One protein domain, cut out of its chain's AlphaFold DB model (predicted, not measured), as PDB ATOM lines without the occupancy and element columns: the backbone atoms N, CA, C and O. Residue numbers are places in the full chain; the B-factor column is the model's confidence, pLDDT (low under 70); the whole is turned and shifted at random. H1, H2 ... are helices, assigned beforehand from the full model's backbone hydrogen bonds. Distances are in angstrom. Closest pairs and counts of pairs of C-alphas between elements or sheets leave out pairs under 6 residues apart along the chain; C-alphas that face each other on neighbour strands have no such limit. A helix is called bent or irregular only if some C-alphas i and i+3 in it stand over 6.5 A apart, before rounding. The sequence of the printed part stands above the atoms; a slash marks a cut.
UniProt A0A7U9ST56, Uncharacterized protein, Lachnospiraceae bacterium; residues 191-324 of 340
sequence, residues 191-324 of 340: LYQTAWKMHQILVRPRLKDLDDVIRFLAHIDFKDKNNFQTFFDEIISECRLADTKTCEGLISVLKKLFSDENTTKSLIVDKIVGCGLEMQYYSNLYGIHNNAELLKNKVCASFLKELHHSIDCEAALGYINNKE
ATOM      1  N   LEU A 191     -49.218 -14.237 -33.857       97.88
ATOM      2  CA  LEU A 191     -49.919 -13.851 -32.635       97.88
ATOM      3  C   LEU A 191     -49.427 -14.639 -31.413       97.88
ATOM      4  O   LEU A 191     -49.097 -14.034 -30.394       97.88
ATOM      5  N   TYR A 192     -49.294 -15.961 -31.542       97.25
ATOM      6  CA  TYR A 192     -48.790 -16.829 -30.473       97.25
ATOM      7  C   TYR A 192     -47.306 -16.580 -30.206       97.25
ATOM      8  O   TYR A 192     -46.902 -16.448 -29.056       97.25
ATOM      9  N   GLN A 193     -46.495 -16.389 -31.256       96.31
ATOM     10  CA  GLN A 193     -45.083 -16.024 -31.079       96.31
ATOM     11  C   GLN A 193     -44.915 -14.696 -30.325       96.31
ATOM     12  O   GLN A 193     -44.004 -14.553 -29.507       96.31
ATOM     13  N   THR A 194     -45.806 -13.731 -30.568       98.06
ATOM     14  CA  THR A 194     -45.808 -12.441 -29.866       98.06
ATOM     15  C   THR A 194     -46.246 -12.609 -28.412       98.06
ATOM     16  O   THR A 194     -45.603 -12.050 -27.527       98.06
ATOM     17  N   ALA A 195     -47.279 -13.415 -28.144       97.44
ATOM     18  CA  ALA A 195     -47.717 -13.744 -26.788       97.44
ATOM     19  C   ALA A 195     -46.612 -14.443 -25.974       97.44
ATOM     20  O   ALA A 195     -46.307 -14.015 -24.861       97.44
ATOM     21  N   TRP A 196     -45.933 -15.445 -26.538       94.62
ATOM     22  CA  TRP A 196     -44.834 -16.132 -25.850       94.62
ATOM     23  C   TRP A 196     -43.658 -15.200 -25.566       94.62
ATOM     24  O   TRP A 196     -43.100 -15.226 -24.472       94.62
ATOM     25  N   LYS A 197     -43.305 -14.302 -26.494       94.81
ATOM     26  CA  LYS A 197     -42.277 -13.287 -26.217       94.81
ATOM     27  C   LYS A 197     -42.705 -12.283 -25.159       94.81
ATOM     28  O   LYS A 197     -41.877 -11.888 -24.344       94.81
ATOM     29  N   MET A 198     -43.981 -11.906 -25.123       96.75
ATOM     30  CA  MET A 198     -44.518 -11.099 -24.029       96.75
ATOM     31  C   MET A 198     -44.385 -11.819 -22.692       96.75
ATOM     32  O   MET A 198     -43.886 -11.213 -21.750       96.75
ATOM     33  N   HIS A 199     -44.728 -13.107 -22.615       94.25
ATOM     34  CA  HIS A 199     -44.498 -13.913 -21.416       94.25
ATOM     35  C   HIS A 199     -43.012 -13.922 -21.008       94.25
ATOM     36  O   HIS A 199     -42.687 -13.622 -19.858       94.25
ATOM     37  N   GLN A 200     -42.092 -14.128 -21.957       90.94
ATOM     38  CA  GLN A 200     -40.646 -14.067 -21.697       90.94
ATOM     39  C   GLN A 200     -40.195 -12.691 -21.172       90.94
ATOM     40  O   GLN A 200     -39.332 -12.620 -20.300       90.94
ATOM     41  N   ILE A 201     -40.810 -11.590 -21.625       93.81
ATOM     42  CA  ILE A 201     -40.564 -10.243 -21.078       93.81
ATOM     43  C   ILE A 201     -41.018 -10.133 -19.613       93.81
ATOM     44  O   ILE A 201     -40.352  -9.456 -18.828       93.81
ATOM     45  N   LEU A 202     -42.117 -10.793 -19.227       93.31
ATOM     46  CA  LEU A 202     -42.599 -10.806 -17.838       93.31
ATOM     47  C   LEU A 202     -41.659 -11.592 -16.913       93.31
ATOM     48  O   LEU A 202     -41.373 -11.137 -15.802       93.31
ATOM     49  N   VAL A 203     -41.181 -12.749 -17.378       90.25
ATOM     50  CA  VAL A 203     -40.312 -13.661 -16.619       90.25
ATOM     51  C   VAL A 203     -38.892 -13.105 -16.520       90.25
ATOM     52  O   VAL A 203     -38.363 -12.890 -15.426       90.25
ATOM     53  N   ARG A 204     -38.261 -12.861 -17.671       89.56
ATOM     54  CA  ARG A 204     -36.850 -12.495 -17.784       89.56
ATOM     55  C   ARG A 204     -36.632 -11.641 -19.036       89.56
ATOM     56  O   ARG A 204     -36.257 -12.165 -20.085       89.56
ATOM     57  N   PRO A 205     -36.821 -10.316 -18.945       90.75
ATOM     58  CA  PRO A 205     -36.746  -9.453 -20.114       90.75
ATOM     59  C   PRO A 205     -35.349  -9.478 -20.748       90.75
ATOM     60  O   PRO A 205     -34.328  -9.308 -20.078       90.75
ATOM     61  N   ARG A 206     -35.312  -9.666 -22.069       91.19
ATOM     62  CA  ARG A 206     -34.102  -9.641 -22.905       91.19
ATOM     63  C   ARG A 206     -34.279  -8.602 -24.001       91.19
ATOM     64  O   ARG A 206     -35.370  -8.478 -24.551       91.19
ATOM     65  N   LEU A 207     -33.207  -7.902 -24.380       92.94
ATOM     66  CA  LEU A 207     -33.274  -6.886 -25.443       92.94
ATOM     67  C   LEU A 207     -33.888  -7.431 -26.739       92.94
ATOM     68  O   LEU A 207     -34.663  -6.722 -27.377       92.94
ATOM     69  N   LYS A 208     -33.586  -8.691 -27.081       91.50
ATOM     70  CA  LYS A 208     -34.133  -9.344 -28.271       91.50
ATOM     71  C   LYS A 208     -35.645  -9.506 -28.240       91.50
ATOM     72  O   LYS A 208     -36.289  -9.202 -29.232       91.50
ATOM     73  N   ASP A 209     -36.223  -9.901 -27.109       94.06
ATOM     74  CA  ASP A 209     -37.675 -10.091 -27.031       94.06
ATOM     75  C   ASP A 209     -38.415  -8.757 -27.072       94.06
ATOM     76  O   ASP A 209     -39.441  -8.659 -27.738       94.06
ATOM     77  N   LEU A 210     -37.871  -7.713 -26.434       95.69
ATOM     78  CA  LEU A 210     -38.438  -6.369 -26.540       95.69
ATOM     79  C   LEU A 210     -38.401  -5.856 -27.991       95.69
ATOM     80  O   LEU A 210     -39.407  -5.343 -28.473       95.69
ATOM     81  N   ASP A 211     -37.264  -5.991 -28.688       95.75
ATOM     82  CA  ASP A 211     -37.124  -5.558 -30.090       95.75
ATOM     83  C   ASP A 211     -38.006  -6.362 -31.052       95.75
ATOM     84  O   ASP A 211     -38.602  -5.788 -31.961       95.75
ATOM     85  N   ASP A 212     -38.111  -7.671 -30.837       96.56
ATOM     86  CA  ASP A 212     -38.982  -8.552 -31.608       96.56
ATOM     87  C   ASP A 212     -40.454  -8.130 -31.431       96.56
ATOM     88  O   ASP A 212     -41.141  -7.872 -32.418       96.56
ATOM     89  N   VAL A 213     -40.930  -7.942 -30.191       98.00
ATOM     90  CA  VAL A 213     -42.323  -7.526 -29.945       98.00
ATOM     91  C   VAL A 213     -42.621  -6.142 -30.530       98.00
ATOM     92  O   VAL A 213     -43.672  -5.983 -31.147       98.00
ATOM     93  N   ILE A 214     -41.698  -5.169 -30.444       97.62
ATOM     94  CA  ILE A 214     -41.846  -3.863 -31.126       97.62
ATOM     95  C   ILE A 214     -42.199  -4.056 -32.607       97.62
ATOM     96  O   ILE A 214     -43.019  -3.330 -33.160       97.62
ATOM     97  N   ARG A 215     -41.577  -5.030 -33.272       97.25
ATOM     98  CA  ARG A 215     -41.787  -5.261 -34.704       97.25
ATOM     99  C   ARG A 215     -43.063  -6.030 -34.982       97.25
ATOM    100  O   ARG A 215     -43.692  -5.771 -35.998       97.25
ATOM    101  N   PHE A 216     -43.434  -6.969 -34.117       98.06
ATOM    102  CA  PHE A 216     -44.565  -7.861 -34.375       98.06
ATOM    103  C   PHE A 216     -45.908  -7.172 -34.146       98.06
ATOM    104  O   PHE A 216     -46.852  -7.437 -34.887       98.06
ATOM    105  N   LEU A 217     -45.987  -6.266 -33.165       97.88
ATOM    106  CA  LEU A 217     -47.229  -5.580 -32.797       97.88
ATOM    107  C   LEU A 217     -47.890  -4.868 -33.988       97.88
ATOM    108  O   LEU A 217     -49.099  -4.980 -34.167       97.88
ATOM    109  N   ALA A 218     -47.099  -4.235 -34.859       95.44
ATOM    110  CA  ALA A 218     -47.595  -3.538 -36.049       95.44
ATOM    111  C   ALA A 218     -48.244  -4.461 -37.105       95.44
ATOM    112  O   ALA A 218     -48.862  -3.978 -38.056       95.44
ATOM    113  N   HIS A 219     -48.093  -5.780 -36.963       96.75
ATOM    114  CA  HIS A 219     -48.610  -6.789 -37.886       96.75
ATOM    115  C   HIS A 219     -49.779  -7.598 -37.307       96.75
ATOM    116  O   HIS A 219     -50.255  -8.525 -37.962       96.75
ATOM    117  N   ILE A 220     -50.259  -7.252 -36.110       97.81
ATOM    118  CA  ILE A 220     -51.407  -7.895 -35.466       97.81
ATOM    119  C   ILE A 220     -52.527  -6.865 -35.319       97.81
ATOM    120  O   ILE A 220     -52.343  -5.808 -34.720       97.81
ATOM    121  N   ASP A 221     -53.712  -7.176 -35.846       97.69
ATOM    122  CA  ASP A 221     -54.883  -6.323 -35.652       97.69
ATOM    123  C   ASP A 221     -55.528  -6.605 -34.291       97.69
ATOM    124  O   ASP A 221     -56.338  -7.521 -34.156       97.69
ATOM    125  N   PHE A 222     -55.175  -5.804 -33.287       98.00
ATOM    126  CA  PHE A 222     -55.767  -5.868 -31.947       98.00
ATOM    127  C   PHE A 222     -57.150  -5.211 -31.841       98.00
ATOM    128  O   PHE A 222     -57.769  -5.277 -30.779       98.00
ATOM    129  N   LYS A 223     -57.666  -4.588 -32.912       96.69
ATOM    130  CA  LYS A 223     -59.075  -4.159 -32.961       96.69
ATOM    131  C   LYS A 223     -59.994  -5.337 -33.250       96.69
ATOM    132  O   LYS A 223     -61.168  -5.295 -32.877       96.69
ATOM    133  N   ASP A 224     -59.471  -6.381 -33.891       98.06
ATOM    134  CA  ASP A 224     -60.157  -7.658 -33.954       98.06
ATOM    135  C   ASP A 224     -60.227  -8.275 -32.553       98.06
ATOM    136  O   ASP A 224     -59.222  -8.516 -31.877       98.06
ATOM    137  N   LYS A 225     -61.458  -8.532 -32.113       97.25
ATOM    138  CA  LYS A 225     -61.729  -9.038 -30.771       97.25
ATOM    139  C   LYS A 225     -61.109 -10.417 -30.545       97.25
ATOM    140  O   LYS A 225     -60.680 -10.686 -29.426       97.25
ATOM    141  N   ASN A 226     -61.076 -11.283 -31.559       97.50
ATOM    142  CA  ASN A 226     -60.538 -12.629 -31.393       97.50
ATOM    143  C   ASN A 226     -59.023 -12.563 -31.210       97.50
ATOM    144  O   ASN A 226     -58.524 -13.121 -30.240       97.50
ATOM    145  N   ASN A 227     -58.311 -11.805 -32.048       98.00
ATOM    146  CA  ASN A 227     -56.872 -11.591 -31.893       98.00
ATOM    147  C   ASN A 227     -56.531 -11.036 -30.506       98.00
ATOM    148  O   ASN A 227     -55.662 -11.563 -29.811       98.00
ATOM    149  N   PHE A 228     -57.254 -10.000 -30.075       98.50
ATOM    150  CA  PHE A 228     -57.073  -9.409 -28.754       98.50
ATOM    151  C   PHE A 228     -57.252 -10.442 -27.631       98.50
ATOM    152  O   PHE A 228     -56.395 -10.572 -26.759       98.50
ATOM    153  N   GLN A 229     -58.349 -11.204 -27.658       97.56
ATOM    154  CA  GLN A 229     -58.648 -12.194 -26.624       97.56
ATOM    155  C   GLN A 229     -57.644 -13.346 -26.621       97.56
ATOM    156  O   GLN A 229     -57.142 -13.692 -25.556       97.56
ATOM    157  N   THR A 230     -57.316 -13.896 -27.792       97.62
ATOM    158  CA  THR A 230     -56.350 -14.991 -27.933       97.62
ATOM    159  C   THR A 230     -54.971 -14.577 -27.440       97.62
ATOM    160  O   THR A 230     -54.337 -15.337 -26.717       97.62
ATOM    161  N   PHE A 231     -54.517 -13.364 -27.766       98.25
ATOM    162  CA  PHE A 231     -53.213 -12.871 -27.331       98.25
ATOM    163  C   PHE A 231     -53.089 -12.832 -25.805       98.25
ATOM    164  O   PHE A 231     -52.119 -13.344 -25.249       98.25
ATOM    165  N   PHE A 232     -54.081 -12.265 -25.114       97.88
ATOM    166  CA  PHE A 232     -54.061 -12.215 -23.653       97.88
ATOM    167  C   PHE A 232     -54.329 -13.573 -23.007       97.88
ATOM    168  O   PHE A 232     -53.709 -13.877 -21.990       97.88
ATOM    169  N   ASP A 233     -55.220 -14.389 -23.574       95.94
ATOM    170  CA  ASP A 233     -55.491 -15.731 -23.055       95.94
ATOM    171  C   ASP A 233     -54.239 -16.608 -23.096       95.94
ATOM    172  O   ASP A 233     -53.975 -17.297 -22.114       95.94
ATOM    173  N   GLU A 234     -53.443 -16.513 -24.163       95.50
ATOM    174  CA  GLU A 234     -52.185 -17.247 -24.300       95.50
ATOM    175  C   GLU A 234     -51.123 -16.772 -23.292       95.50
ATOM    176  O   GLU A 234     -50.498 -17.585 -22.618       95.50
ATOM    177  N   ILE A 235     -50.947 -15.457 -23.100       95.25
ATOM    178  CA  ILE A 235     -50.016 -14.942 -22.074       95.25
ATOM    179  C   ILE A 235     -50.442 -15.424 -20.679       95.25
ATOM    180  O   ILE A 235     -49.613 -15.848 -19.876       95.25
ATOM    181  N   ILE A 236     -51.743 -15.364 -20.380       94.12
ATOM    182  CA  ILE A 236     -52.279 -15.779 -19.083       94.12
ATOM    183  C   ILE A 236     -52.146 -17.296 -18.898       94.12
ATOM    184  O   ILE A 236     -51.889 -17.735 -17.776       94.12
ATOM    185  N   SER A 237     -52.326 -18.112 -19.945       90.94
ATOM    186  CA  SER A 237     -52.125 -19.562 -19.841       90.94
ATOM    187  C   SER A 237     -50.676 -19.910 -19.539       90.94
ATOM    188  O   SER A 237     -50.449 -20.738 -18.665       90.94
ATOM    189  N   GLU A 238     -49.722 -19.224 -20.166       89.44
ATOM    190  CA  GLU A 238     -48.293 -19.396 -19.888       89.44
ATOM    191  C   GLU A 238     -47.957 -19.027 -18.436       89.44
ATOM    192  O   GLU A 238     -47.341 -19.810 -17.717       89.44
ATOM    193  N   CYS A 239     -48.462 -17.891 -17.934       90.56
ATOM    194  CA  CYS A 239     -48.269 -17.513 -16.528       90.56
ATOM    195  C   CYS A 239     -48.828 -18.550 -15.539       90.56
ATOM    196  O   CYS A 239     -48.314 -18.673 -14.429       90.56
ATOM    197  N   ARG A 240     -49.880 -19.287 -15.921       87.81
ATOM    198  CA  ARG A 240     -50.531 -20.312 -15.088       87.81
ATOM    199  C   ARG A 240     -49.782 -21.639 -15.036       87.81
ATOM    200  O   ARG A 240     -50.176 -22.490 -14.243       87.81
ATOM    201  N   LEU A 241     -48.751 -21.824 -15.857       84.06
ATOM    202  CA  LEU A 241     -47.870 -22.986 -15.756       84.06
ATOM    203  C   LEU A 241     -46.975 -22.907 -14.506       84.06
ATOM    204  O   LEU A 241     -46.580 -23.933 -13.958       84.06
ATOM    205  N   ALA A 242     -46.718 -21.692 -14.012       84.88
ATOM    206  CA  ALA A 242     -45.984 -21.461 -12.776       84.88
ATOM    207  C   ALA A 242     -46.843 -21.695 -11.517       84.88
ATOM    208  O   ALA A 242     -48.076 -21.746 -11.565       84.88
ATOM    209  N   ASP A 243     -46.192 -21.775 -10.352       84.62
ATOM    210  CA  ASP A 243     -46.891 -21.822  -9.066       84.62
ATOM    211  C   ASP A 243     -47.752 -20.564  -8.834       84.62
ATOM    212  O   ASP A 243     -47.490 -19.497  -9.393       84.62
ATOM    213  N   THR A 244     -48.766 -20.665  -7.966       87.81
ATOM    214  CA  THR A 244     -49.742 -19.589  -7.725       87.81
ATOM    215  C   THR A 244     -49.086 -18.241  -7.435       87.81
ATOM    216  O   THR A 244     -49.483 -17.234  -8.013       87.81
ATOM    217  N   LYS A 245     -48.051 -18.202  -6.588       89.94
ATOM    218  CA  LYS A 245     -47.405 -16.942  -6.196       89.94
ATOM    219  C   LYS A 245     -46.639 -16.332  -7.370       89.94
ATOM    220  O   LYS A 245     -46.651 -15.112  -7.550       89.94
ATOM    221  N   THR A 246     -45.960 -17.165  -8.152       89.38
ATOM    222  CA  THR A 246     -45.249 -16.717  -9.354       89.38
ATOM    223  C   THR A 246     -46.232 -16.222 -10.413       89.38
ATOM    224  O   THR A 246     -46.051 -15.117 -10.926       89.38
ATOM    225  N   CYS A 247     -47.318 -16.957 -10.665       90.88
ATOM    226  CA  CYS A 247     -48.403 -16.555 -11.561       90.88
ATOM    227  C   CYS A 247     -48.984 -15.183 -11.174       90.88
ATOM    228  O   CYS A 247     -49.017 -14.267 -11.995       90.88
ATOM    229  N   GLU A 248     -49.345 -14.988  -9.902       91.81
ATOM    230  CA  GLU A 248     -49.825 -13.706  -9.366       91.81
ATOM    231  C   GLU A 248     -48.837 -12.559  -9.616       91.81
ATOM    232  O   GLU A 248     -49.218 -11.457 -10.029       91.81
ATOM    233  N   GLY A 249     -47.545 -12.822  -9.400       92.00
ATOM    234  CA  GLY A 249     -46.470 -11.876  -9.672       92.00
ATOM    235  C   GLY A 249     -46.384 -11.492 -11.150       92.00
ATOM    236  O   GLY A 249     -46.310 -10.301 -11.465       92.00
ATOM    237  N   LEU A 250     -46.432 -12.473 -12.055       92.75
ATOM    238  CA  LEU A 250     -46.377 -12.252 -13.502       92.75
ATOM    239  C   LEU A 250     -47.605 -11.483 -14.004       92.75
ATOM    240  O   LEU A 250     -47.447 -10.500 -14.728       92.75
ATOM    241  N   ILE A 251     -48.810 -11.845 -13.553       94.88
ATOM    242  CA  ILE A 251     -50.050 -11.128 -13.887       94.88
ATOM    243  C   ILE A 251     -50.011  -9.690 -13.356       94.88
ATOM    244  O   ILE A 251     -50.395  -8.756 -14.063       94.88
ATOM    245  N   SER A 252     -49.473  -9.466 -12.153       93.56
ATOM    246  CA  SER A 252     -49.265  -8.112 -11.626       93.56
ATOM    247  C   SER A 252     -48.329  -7.284 -12.514       93.56
ATOM    248  O   SER A 252     -48.604  -6.111 -12.776       93.56
ATOM    249  N   VAL A 253     -47.238  -7.878 -13.012       93.31
ATOM    250  CA  VAL A 253     -46.326  -7.209 -13.956       93.31
ATOM    251  C   VAL A 253     -47.021  -6.944 -15.293       93.31
ATOM    252  O   VAL A 253     -46.910  -5.832 -15.806       93.31
ATOM    253  N   LEU A 254     -47.793  -7.899 -15.817       95.75
ATOM    254  CA  LEU A 254     -48.572  -7.730 -17.046       95.75
ATOM    255  C   LEU A 254     -49.543  -6.548 -16.937       95.75
ATOM    256  O   LEU A 254     -49.582  -5.712 -17.832       95.75
ATOM    257  N   LYS A 255     -50.265  -6.405 -15.818       95.19
ATOM    258  CA  LYS A 255     -51.126  -5.233 -15.566       95.19
ATOM    259  C   LYS A 255     -50.326  -3.929 -15.510       95.19
ATOM    260  O   LYS A 255     -50.772  -2.900 -16.022       95.19
ATOM    261  N   LYS A 256     -49.134  -3.942 -14.905       94.31
ATOM    262  CA  LYS A 256     -48.263  -2.755 -14.855       94.31
ATOM    263  C   LYS A 256     -47.906  -2.262 -16.254       94.31
ATOM    264  O   LYS A 256     -48.028  -1.062 -16.490       94.31
ATOM    265  N   LEU A 257     -47.625  -3.179 -17.193       94.88
ATOM    266  CA  LEU A 257     -47.328  -2.838 -18.590       94.88
ATOM    267  C   LEU A 257     -48.366  -1.900 -19.222       94.88
ATOM    268  O   LEU A 257     -47.977  -1.107 -20.069       94.88
ATOM    269  N   PHE A 258     -49.638  -1.945 -18.809       95.00
ATOM    270  CA  PHE A 258     -50.731  -1.151 -19.391       95.00
ATOM    271  C   PHE A 258     -51.246  -0.007 -18.498       95.00
ATOM    272  O   PHE A 258     -52.178   0.686 -18.894       95.00
ATOM    273  N   SER A 259     -50.686   0.213 -17.303       90.81
ATOM    274  CA  SER A 259     -51.217   1.204 -16.339       90.81
ATOM    275  C   SER A 259     -50.333   2.435 -16.121       90.81
ATOM    276  O   SER A 259     -50.862   3.538 -16.011       90.81
ATOM    277  N   ASP A 260     -49.007   2.277 -16.059       81.81
ATOM    278  CA  ASP A 260     -48.067   3.390 -15.863       81.81
ATOM    279  C   ASP A 260     -46.750   3.132 -16.603       81.81
ATOM    280  O   ASP A 260     -45.967   2.255 -16.229       81.81
ATOM    281  N   GLU A 261     -46.483   3.927 -17.641       81.25
ATOM    282  CA  GLU A 261     -45.279   3.812 -18.466       81.25
ATOM    283  C   GLU A 261     -43.988   4.024 -17.653       81.25
ATOM    284  O   GLU A 261     -43.017   3.286 -17.831       81.25
ATOM    285  N   ASN A 262     -43.963   4.981 -16.718       80.44
ATOM    286  CA  ASN A 262     -42.737   5.350 -16.006       80.44
ATOM    287  C   ASN A 262     -42.345   4.306 -14.959       80.44
ATOM    288  O   ASN A 262     -41.188   3.879 -14.912       80.44
ATOM    289  N   THR A 263     -43.305   3.864 -14.143       79.12
ATOM    290  CA  THR A 263     -43.049   2.827 -13.129       79.12
ATOM    291  C   THR A 263     -42.681   1.502 -13.794       79.12
ATOM    292  O   THR A 263     -41.771   0.802 -13.344       79.12
ATOM    293  N   THR A 264     -43.334   1.172 -14.909       83.94
ATOM    294  CA  THR A 264     -43.083  -0.083 -15.620       83.94
ATOM    295  C   THR A 264     -41.726  -0.089 -16.304       83.94
ATOM    296  O   THR A 264     -41.007  -1.087 -16.236       83.94
ATOM    297  N   LYS A 265     -41.320   1.039 -16.893       87.31
ATOM    298  CA  LYS A 265     -40.000   1.168 -17.506       87.31
ATOM    299  C   LYS A 265     -38.878   0.836 -16.523       87.31
ATOM    300  O   LYS A 265     -38.019   0.029 -16.864       87.31
ATOM    301  N   SER A 266     -38.901   1.403 -15.312       85.56
ATOM    302  CA  SER A 266     -37.891   1.094 -14.285       85.56
ATOM    303  C   SER A 266     -37.880  -0.400 -13.960       85.56
ATOM    304  O   SER A 266     -36.829  -1.033 -13.982       85.56
ATOM    305  N   LEU A 267     -39.064  -0.987 -13.753       86.50
ATOM    306  CA  LEU A 267     -39.212  -2.398 -13.395       86.50
ATOM    307  C   LEU A 267     -38.646  -3.352 -14.455       86.50
ATOM    308  O   LEU A 267     -38.079  -4.386 -14.096       86.50
ATOM    309  N   ILE A 268     -38.808  -3.033 -15.742       88.31
ATOM    310  CA  ILE A 268     -38.262  -3.848 -16.831       88.31
ATOM    311  C   ILE A 268     -36.758  -3.621 -16.955       88.31
ATOM    312  O   ILE A 268     -36.010  -4.595 -16.968       88.31
ATOM    313  N   VAL A 269     -36.308  -2.363 -17.040       88.75
ATOM    314  CA  VAL A 269     -34.899  -2.011 -17.298       88.75
ATOM    315  C   VAL A 269     -33.962  -2.638 -16.269       88.75
ATOM    316  O   VAL A 269     -32.968  -3.256 -16.663       88.75
ATOM    317  N   ASP A 270     -34.330  -2.581 -14.987       87.25
ATOM    318  CA  ASP A 270     -33.550  -3.157 -13.883       87.25
ATOM    319  C   ASP A 270     -33.396  -4.683 -14.000       87.25
ATOM    320  O   ASP A 270     -32.432  -5.264 -13.499       87.25
ATOM    321  N   LYS A 271     -34.330  -5.342 -14.694       88.81
ATOM    322  CA  LYS A 271     -34.353  -6.792 -14.907       88.81
ATOM    323  C   LYS A 271     -33.805  -7.224 -16.265       88.81
ATOM    324  O   LYS A 271     -33.656  -8.428 -16.472       88.81
ATOM    325  N   ILE A 272     -33.510  -6.297 -17.188       87.06
ATOM    326  CA  ILE A 272     -33.016  -6.675 -18.518       87.06
ATOM    327  C   ILE A 272     -31.674  -7.383 -18.373       87.06
ATOM    328  O   ILE A 272     -30.661  -6.778 -17.990       87.06
ATOM    329  N   VAL A 273     -31.663  -8.651 -18.768       77.88
ATOM    330  CA  VAL A 273     -30.451  -9.450 -18.902       77.88
ATOM    331  C   VAL A 273     -29.878  -9.216 -20.298       77.88
ATOM    332  O   VAL A 273     -30.610  -9.224 -21.286       77.88
ATOM    333  N   GLY A 274     -28.570  -8.979 -20.385       64.19
ATOM    334  CA  GLY A 274     -27.865  -8.851 -21.659       64.19
ATOM    335  C   GLY A 274     -26.560  -9.634 -21.642       64.19
ATOM    336  O   GLY A 274     -25.844  -9.613 -20.639       64.19
ATOM    337  N   CYS A 275     -26.250 -10.303 -22.752       56.97
ATOM    338  CA  CYS A 275     -24.936 -10.881 -23.022       56.97
ATOM    339  C   CYS A 275     -24.146  -9.973 -23.988       56.97
ATOM    340  O   CYS A 275     -24.722  -9.210 -24.765       56.97
ATOM    341  N   GLY A 276     -22.811 -10.006 -23.922       64.62
ATOM    342  CA  GLY A 276     -21.947  -9.026 -24.596       64.62
ATOM    343  C   GLY A 276     -22.108  -8.935 -26.122       64.62
ATOM    344  O   GLY A 276     -22.029  -7.835 -26.665       64.62
ATOM    345  N   LEU A 277     -22.374 -10.052 -26.810       65.75
ATOM    346  CA  LEU A 277     -22.530 -10.079 -28.273       65.75
ATOM    347  C   LEU A 277     -23.880  -9.504 -28.728       65.75
ATOM    348  O   LEU A 277     -23.908  -8.646 -29.610       65.75
ATOM    349  N   GLU A 278     -24.984  -9.871 -28.064       73.81
ATOM    350  CA  GLU A 278     -26.306  -9.279 -28.330       73.81
ATOM    351  C   GLU A 278     -26.269  -7.753 -28.163       73.81
ATOM    352  O   GLU A 278     -26.810  -7.007 -28.984       73.81
ATOM    353  N   MET A 279     -25.558  -7.266 -27.141       82.44
ATOM    354  CA  MET A 279     -25.417  -5.835 -26.880       82.44
ATOM    355  C   MET A 279     -24.813  -5.075 -28.063       82.44
ATOM    356  O   MET A 279     -25.227  -3.942 -28.309       82.44
ATOM    357  N   GLN A 280     -23.876  -5.658 -28.819       88.00
ATOM    358  CA  GLN A 280     -23.259  -4.981 -29.962       88.00
ATOM    359  C   GLN A 280     -24.251  -4.784 -31.114       88.00
ATOM    360  O   GLN A 280     -24.330  -3.688 -31.677       88.00
ATOM    361  N   TYR A 281     -25.035  -5.811 -31.445       90.75
ATOM    362  CA  TYR A 281     -26.063  -5.711 -32.480       90.75
ATOM    363  C   TYR A 281     -27.110  -4.650 -32.134       90.75
ATOM    364  O   TYR A 281     -27.351  -3.746 -32.939       90.75
ATOM    365  N   TYR A 282     -27.660  -4.686 -30.916       93.00
ATOM    366  CA  TYR A 282     -28.645  -3.692 -30.484       93.00
ATOM    367  C   TYR A 282     -28.033  -2.290 -30.348       93.00
ATOM    368  O   TYR A 282     -28.683  -1.308 -30.702       93.00
ATOM    369  N   SER A 283     -26.763  -2.174 -29.947       93.12
ATOM    370  CA  SER A 283     -26.042  -0.891 -29.949       93.12
ATOM    371  C   SER A 283     -26.000  -0.271 -31.345       93.12
ATOM    372  O   SER A 283     -26.304   0.908 -31.503       93.12
ATOM    373  N   ASN A 284     -25.676  -1.067 -32.370       92.81
ATOM    374  CA  ASN A 284     -25.657  -0.613 -33.762       92.81
ATOM    375  C   ASN A 284     -27.063  -0.251 -34.258       92.81
ATOM    376  O   ASN A 284     -27.249   0.785 -34.892       92.81
ATOM    377  N   LEU A 285     -28.052  -1.096 -33.960       93.62
ATOM    378  CA  LEU A 285     -29.435  -0.915 -34.393       93.62
ATOM    379  C   LEU A 285     -30.060   0.371 -33.826       93.62
ATOM    380  O   LEU A 285     -30.796   1.057 -34.534       93.62
ATOM    381  N   TYR A 286     -29.747   0.703 -32.573       94.44
ATOM    382  CA  TYR A 286     -30.272   1.880 -31.878       94.44
ATOM    383  C   TYR A 286     -29.313   3.085 -31.886       94.44
ATOM    384  O   TYR A 286     -29.681   4.150 -31.390       94.44
ATOM    385  N   GLY A 287     -28.106   2.944 -32.449       95.75
ATOM    386  CA  GLY A 287     -27.087   3.999 -32.499       95.75
ATOM    387  C   GLY A 287     -26.546   4.413 -31.126       95.75
ATOM    388  O   GLY A 287     -26.196   5.575 -30.928       95.75
ATOM    389  N   ILE A 288     -26.516   3.492 -30.157       94.12
ATOM    390  CA  ILE A 288     -26.080   3.742 -28.775       94.12
ATOM    391  C   ILE A 288     -24.919   2.807 -28.456       94.12
ATOM    392  O   ILE A 288     -25.126   1.636 -28.169       94.12
ATOM    393  N   HIS A 289     -23.696   3.332 -28.473       92.31
ATOM    394  CA  HIS A 289     -22.482   2.561 -28.201       92.31
ATOM    395  C   HIS A 289     -21.924   2.877 -26.811       92.31
ATOM    396  O   HIS A 289     -22.044   4.005 -26.333       92.31
ATOM    397  N   ASN A 290     -21.275   1.895 -26.178       87.75
ATOM    398  CA  ASN A 290     -20.572   2.038 -24.891       87.75
ATOM    399  C   ASN A 290     -21.439   2.558 -23.726       87.75
ATOM    400  O   ASN A 290     -20.909   3.045 -22.730       87.75
ATOM    401  N   ASN A 291     -22.767   2.454 -23.828       91.81
ATOM    402  CA  ASN A 291     -23.693   2.833 -22.765       91.81
ATOM    403  C   ASN A 291     -24.865   1.846 -22.703       91.81
ATOM    404  O   ASN A 291     -25.927   2.063 -23.287       91.81
ATOM    405  N   ALA A 292     -24.636   0.733 -22.003       90.12
ATOM    406  CA  ALA A 292     -25.602  -0.350 -21.869       90.12
ATOM    407  C   ALA A 292     -26.916   0.112 -21.228       90.12
ATOM    408  O   ALA A 292     -27.990  -0.288 -21.664       90.12
ATOM    409  N   GLU A 293     -26.827   0.984 -20.227       91.44
ATOM    410  CA  GLU A 293     -27.991   1.484 -19.503       91.44
ATOM    411  C   GLU A 293     -28.865   2.372 -20.393       91.44
ATOM    412  O   GLU A 293     -30.081   2.192 -20.467       91.44
ATOM    413  N   LEU A 294     -28.252   3.283 -21.154       93.44
ATOM    414  CA  LEU A 294     -28.972   4.103 -22.127       93.44
ATOM    415  C   LEU A 294     -29.626   3.245 -23.218       93.44
ATOM    416  O   LEU A 294     -30.762   3.525 -23.605       93.44
ATOM    417  N   LEU A 295     -28.943   2.194 -23.685       93.94
ATOM    418  CA  LEU A 295     -29.499   1.255 -24.658       93.94
ATOM    419  C   LEU A 295     -30.734   0.545 -24.093       93.94
ATOM    420  O   LEU A 295     -31.799   0.620 -24.701       93.94
ATOM    421  N   LYS A 296     -30.626  -0.069 -22.906       93.44
ATOM    422  CA  LYS A 296     -31.749  -0.727 -22.214       93.44
ATOM    423  C   LYS A 296     -32.947   0.207 -22.069       93.44
ATOM    424  O   LYS A 296     -34.062  -0.142 -22.455       93.44
ATOM    425  N   ASN A 297     -32.702   1.429 -21.597       93.81
ATOM    426  CA  ASN A 297     -33.729   2.455 -21.452       93.81
ATOM    427  C   ASN A 297     -34.391   2.823 -22.783       93.81
ATOM    428  O   ASN A 297     -35.603   3.042 -22.823       93.81
ATOM    429  N   LYS A 298     -33.612   2.917 -23.865       95.56
ATOM    430  CA  LYS A 298     -34.120   3.275 -25.191       95.56
ATOM    431  C   LYS A 298     -34.978   2.167 -25.793       95.56
ATOM    432  O   LYS A 298     -36.051   2.473 -26.316       95.56
ATOM    433  N   VAL A 299     -34.526   0.915 -25.717       95.31
ATOM    434  CA  VAL A 299     -35.280  -0.245 -26.216       95.31
ATOM    435  C   VAL A 299     -36.574  -0.401 -25.419       95.31
ATOM    436  O   VAL A 299     -37.646  -0.447 -26.011       95.31
ATOM    437  N   CYS A 300     -36.504  -0.350 -24.085       95.69
ATOM    438  CA  CYS A 300     -37.683  -0.444 -23.223       95.69
ATOM    439  C   CYS A 300     -38.704   0.674 -23.479       95.69
ATOM    440  O   CYS A 300     -39.888   0.394 -23.641       95.69
ATOM    441  N   ALA A 301     -38.259   1.928 -23.605       95.44
ATOM    442  CA  ALA A 301     -39.158   3.033 -23.944       95.44
ATOM    443  C   ALA A 301     -39.803   2.862 -25.331       95.44
ATOM    444  O   ALA A 301     -40.958   3.221 -25.525       95.44
ATOM    445  N   SER A 302     -39.067   2.308 -26.301       96.50
ATOM    446  CA  SER A 302     -39.615   2.031 -27.636       96.50
ATOM    447  C   SER A 302     -40.663   0.916 -27.584       96.50
ATOM    448  O   SER A 302     -41.702   1.036 -28.223       96.50
ATOM    449  N   PHE A 303     -40.421  -0.114 -26.771       97.44
ATOM    450  CA  PHE A 303     -41.353  -1.212 -26.522       97.44
ATOM    451  C   PHE A 303     -42.656  -0.730 -25.889       97.44
ATOM    452  O   PHE A 303     -43.719  -0.995 -26.437       97.44
ATOM    453  N   LEU A 304     -42.585   0.020 -24.787       96.75
ATOM    454  CA  LEU A 304     -43.783   0.515 -24.104       96.75
ATOM    455  C   LEU A 304     -44.605   1.443 -24.998       96.75
ATOM    456  O   LEU A 304     -45.822   1.303 -25.076       96.75
ATOM    457  N   LYS A 305     -43.927   2.328 -25.736       96.00
ATOM    458  CA  LYS A 305     -44.580   3.198 -26.710       96.00
ATOM    459  C   LYS A 305     -45.344   2.398 -27.765       96.00
ATOM    460  O   LYS A 305     -46.485   2.739 -28.061       96.00
ATOM    461  N   GLU A 306     -44.724   1.375 -28.349       97.31
ATOM    462  CA  GLU A 306     -45.361   0.572 -29.398       97.31
ATOM    463  C   GLU A 306     -46.499  -0.293 -28.845       97.31
ATOM    464  O   GLU A 306     -47.553  -0.400 -29.472       97.31
ATOM    465  N   LEU A 307     -46.325  -0.840 -27.638       97.31
ATOM    466  CA  LEU A 307     -47.351  -1.596 -26.923       97.31
ATOM    467  C   LEU A 307     -48.609  -0.749 -26.692       97.31
ATOM    468  O   LEU A 307     -49.704  -1.176 -27.044       97.31
ATOM    469  N   HIS A 308     -48.450   0.465 -26.154       96.12
ATOM    470  CA  HIS A 308     -49.564   1.387 -25.872       96.12
ATOM    471  C   HIS A 308     -50.166   1.995 -27.136       96.12
ATOM    472  O   HIS A 308     -51.312   2.435 -27.133       96.12
ATOM    473  N   HIS A 309     -49.393   2.054 -28.221       96.50
ATOM    474  CA  HIS A 309     -49.908   2.474 -29.516       96.50
ATOM    475  C   HIS A 309     -50.781   1.393 -30.163       96.50
ATOM    476  O   HIS A 309     -51.813   1.711 -30.755       96.50
ATOM    477  N   SER A 310     -50.358   0.132 -30.058       97.50
ATOM    478  CA  SER A 310     -50.976  -0.998 -30.757       97.50
ATOM    479  C   SER A 310     -52.169  -1.595 -30.013       97.50
ATOM    480  O   SER A 310     -53.059  -2.158 -30.646       97.50
ATOM    481  N   ILE A 311     -52.200  -1.483 -28.683       97.62
ATOM    482  CA  ILE A 311     -53.205  -2.116 -27.825       97.62
ATOM    483  C   ILE A 311     -53.903  -1.053 -26.975       97.62
ATOM    484  O   ILE A 311     -53.254  -0.232 -26.332       97.62
ATOM    485  N   ASP A 312     -55.236  -1.102 -26.931       97.56
ATOM    486  CA  ASP A 312     -56.029  -0.285 -26.009       97.56
ATOM    487  C   ASP A 312     -55.746  -0.711 -24.558       97.56
ATOM    488  O   ASP A 312     -56.155  -1.788 -24.111       97.56
ATOM    489  N   CYS A 313     -55.019   0.139 -23.827       96.94
ATOM    490  CA  CYS A 313     -54.599  -0.125 -22.455       96.94
ATOM    491  C   CYS A 313     -55.777  -0.301 -21.486       96.94
ATOM    492  O   CYS A 313     -55.704  -1.145 -20.592       96.94
ATOM    493  N   GLU A 314     -56.866   0.458 -21.646       97.12
ATOM    494  CA  GLU A 314     -58.034   0.356 -20.763       97.12
ATOM    495  C   GLU A 314     -58.758  -0.972 -21.000       97.12
ATOM    496  O   GLU A 314     -59.057  -1.703 -20.049       97.12
ATOM    497  N   ALA A 315     -58.952  -1.337 -22.271       97.69
ATOM    498  CA  ALA A 315     -59.528  -2.625 -22.637       97.69
ATOM    499  C   ALA A 315     -58.655  -3.798 -22.159       97.69
ATOM    500  O   ALA A 315     -59.187  -4.782 -21.640       97.69
ATOM    501  N   ALA A 316     -57.326  -3.694 -22.291       97.81
ATOM    502  CA  ALA A 316     -56.374  -4.710 -21.834       97.81
ATOM    503  C   ALA A 316     -56.464  -4.918 -20.322       97.81
ATOM    504  O   ALA A 316     -56.655  -6.045 -19.862       97.81
ATOM    505  N   LEU A 317     -56.411  -3.834 -19.542       96.88
ATOM    506  CA  LEU A 317     -56.559  -3.890 -18.089       96.88
ATOM    507  C   LEU A 317     -57.906  -4.489 -17.678       96.88
ATOM    508  O   LEU A 317     -57.947  -5.368 -16.815       96.88
ATOM    509  N   GLY A 318     -58.999  -4.054 -18.311       96.81
ATOM    510  CA  GLY A 318     -60.330  -4.607 -18.072       96.81
ATOM    511  C   GLY A 318     -60.391  -6.110 -18.354       96.81
ATOM    512  O   GLY A 318     -60.936  -6.869 -17.553       96.81
ATOM    513  N   TYR A 319     -59.785  -6.559 -19.453       97.00
ATOM    514  CA  TYR A 319     -59.742  -7.972 -19.821       97.00
ATOM    515  C   TYR A 319     -58.936  -8.815 -18.832       97.00
ATOM    516  O   TYR A 319     -59.435  -9.836 -18.358       97.00
ATOM    517  N   ILE A 320     -57.723  -8.371 -18.481       96.00
ATOM    518  CA  ILE A 320     -56.842  -9.084 -17.547       96.00
ATOM    519  C   ILE A 320     -57.518  -9.209 -16.176       96.00
ATOM    520  O   ILE A 320     -57.547 -10.301 -15.618       96.00
ATOM    521  N   ASN A 321     -58.125  -8.131 -15.664       93.88
ATOM    522  CA  ASN A 321     -58.840  -8.151 -14.382       93.88
ATOM    523  C   ASN A 321     -60.040  -9.114 -14.394       93.88
ATOM    524  O   ASN A 321     -60.245  -9.848 -13.437       93.88
ATOM    525  N   ASN A 322     -60.801  -9.174 -15.491       91.62
ATOM    526  CA  ASN A 322     -61.952 -10.082 -15.609       91.62
ATOM    527  C   ASN A 322     -61.559 -11.562 -15.756       91.62
ATOM    528  O   ASN A 322     -62.403 -12.449 -15.612       91.62
ATOM    529  N   LYS A 323     -60.296 -11.847 -16.094       86.06
ATOM    530  CA  LYS A 323     -59.752 -13.208 -16.200       86.06
ATOM    531  C   LYS A 323     -59.151 -13.712 -14.886       86.06
ATOM    532  O   LYS A 323     -58.705 -14.864 -14.841       86.06
ATOM    533  N   GLU A 324     -59.193 -12.905 -13.825       68.50
ATOM    534  CA  GLU A 324     -58.945 -13.334 -12.450       68.50
ATOM    535  C   GLU A 324     -60.253 -13.863 -11.844       68.50
ATOM    536  O   GLU A 324     -61.145 -13.076 -11.545       68.50
TER     537      GLU A 324
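This is residues 191 to 324 of the 340 residues of an uncharacterized protein of Lachnospiraceae bacterium (UniProt A0A7U9ST56). Four helices stand side by side in a bent row, H3, H1, H2 and H7, with the hairpin of H1 and H2 nearest the middle and the long H7 running along the longest axis. H4 folds back from H3 and packs on one end of H1, H5 packs on H7, and H6 and H8 lie at opposite ends of the long axis. The printed part has 134 residues with eight named helices, H1 to H8 in order, and no named strand: all helix. It is compact, with a radius of gyration of the C-alphas of 14.6 A and spans of 44 by 32 by 25 A.

H1, residues 191 to 203, and H2, residues 207 to 217, form a helical hairpin; they touch, closest at the C-alphas of Lys 197 and Asp 209, 5.7 A, at a shallow tilt of 34 degrees, only just short of steep. H3, residues 225 to 239, touches H1, with the C-alphas of Ala 195 and Ile 235 closest at 5.4 A. H4, residues 244 to 257, forms a second helical hairpin with H3, the C-alphas of Cys 239 and Cys 247 being closest at 5.1 A. Residues 250 to 254 of H4 touch H1, closest at the C-alphas of Leu 202 and Leu 250, 5.9 A. H7, residues 292 to 310, touches H2 at a shallow tilt of 20 degrees, the same way; the C-alphas of Ile 214 and Phe 303 are closest at 5.3 A. H5, residues 261 to 269, touches H7, closest at the C-alphas of Val 269 and Lys 296, 6.0 A. H6, residues 276 to 286, touches residues 292 to 299 of H7, closest at the C-alphas of Ser 283 and Leu 295, 6.7 A. H8, residues 313 to 322, only just touches H4, with 3 pairs of C-alphas within 8 A, the closest those of Lys 255 and Leu 317 at 6.1 A. Helix packing is mostly crossed, but only just: 3 of 9 tilts are shallow. Every O i to N i+4 pair is within hydrogen-bond range in H1 to H5, H7 and H8, and 5 of 7 in H6.

H1 begins at C-alpha 191, (-49.919, -13.851, -32.635), and H8 ends at C-alpha 322, (-61.952, -10.082, -15.609). H7 spans 26.9 A, H3 21.4 A and H4 20.1 A from first to last C-alpha.

The C-alphas of Asn 290 and Asn 322 are farthest apart, at 44.1 A. The printed part has no cut and no long link. Its mean pLDDT is 91.9; residues 274 to 277 and residue 324 are under 70.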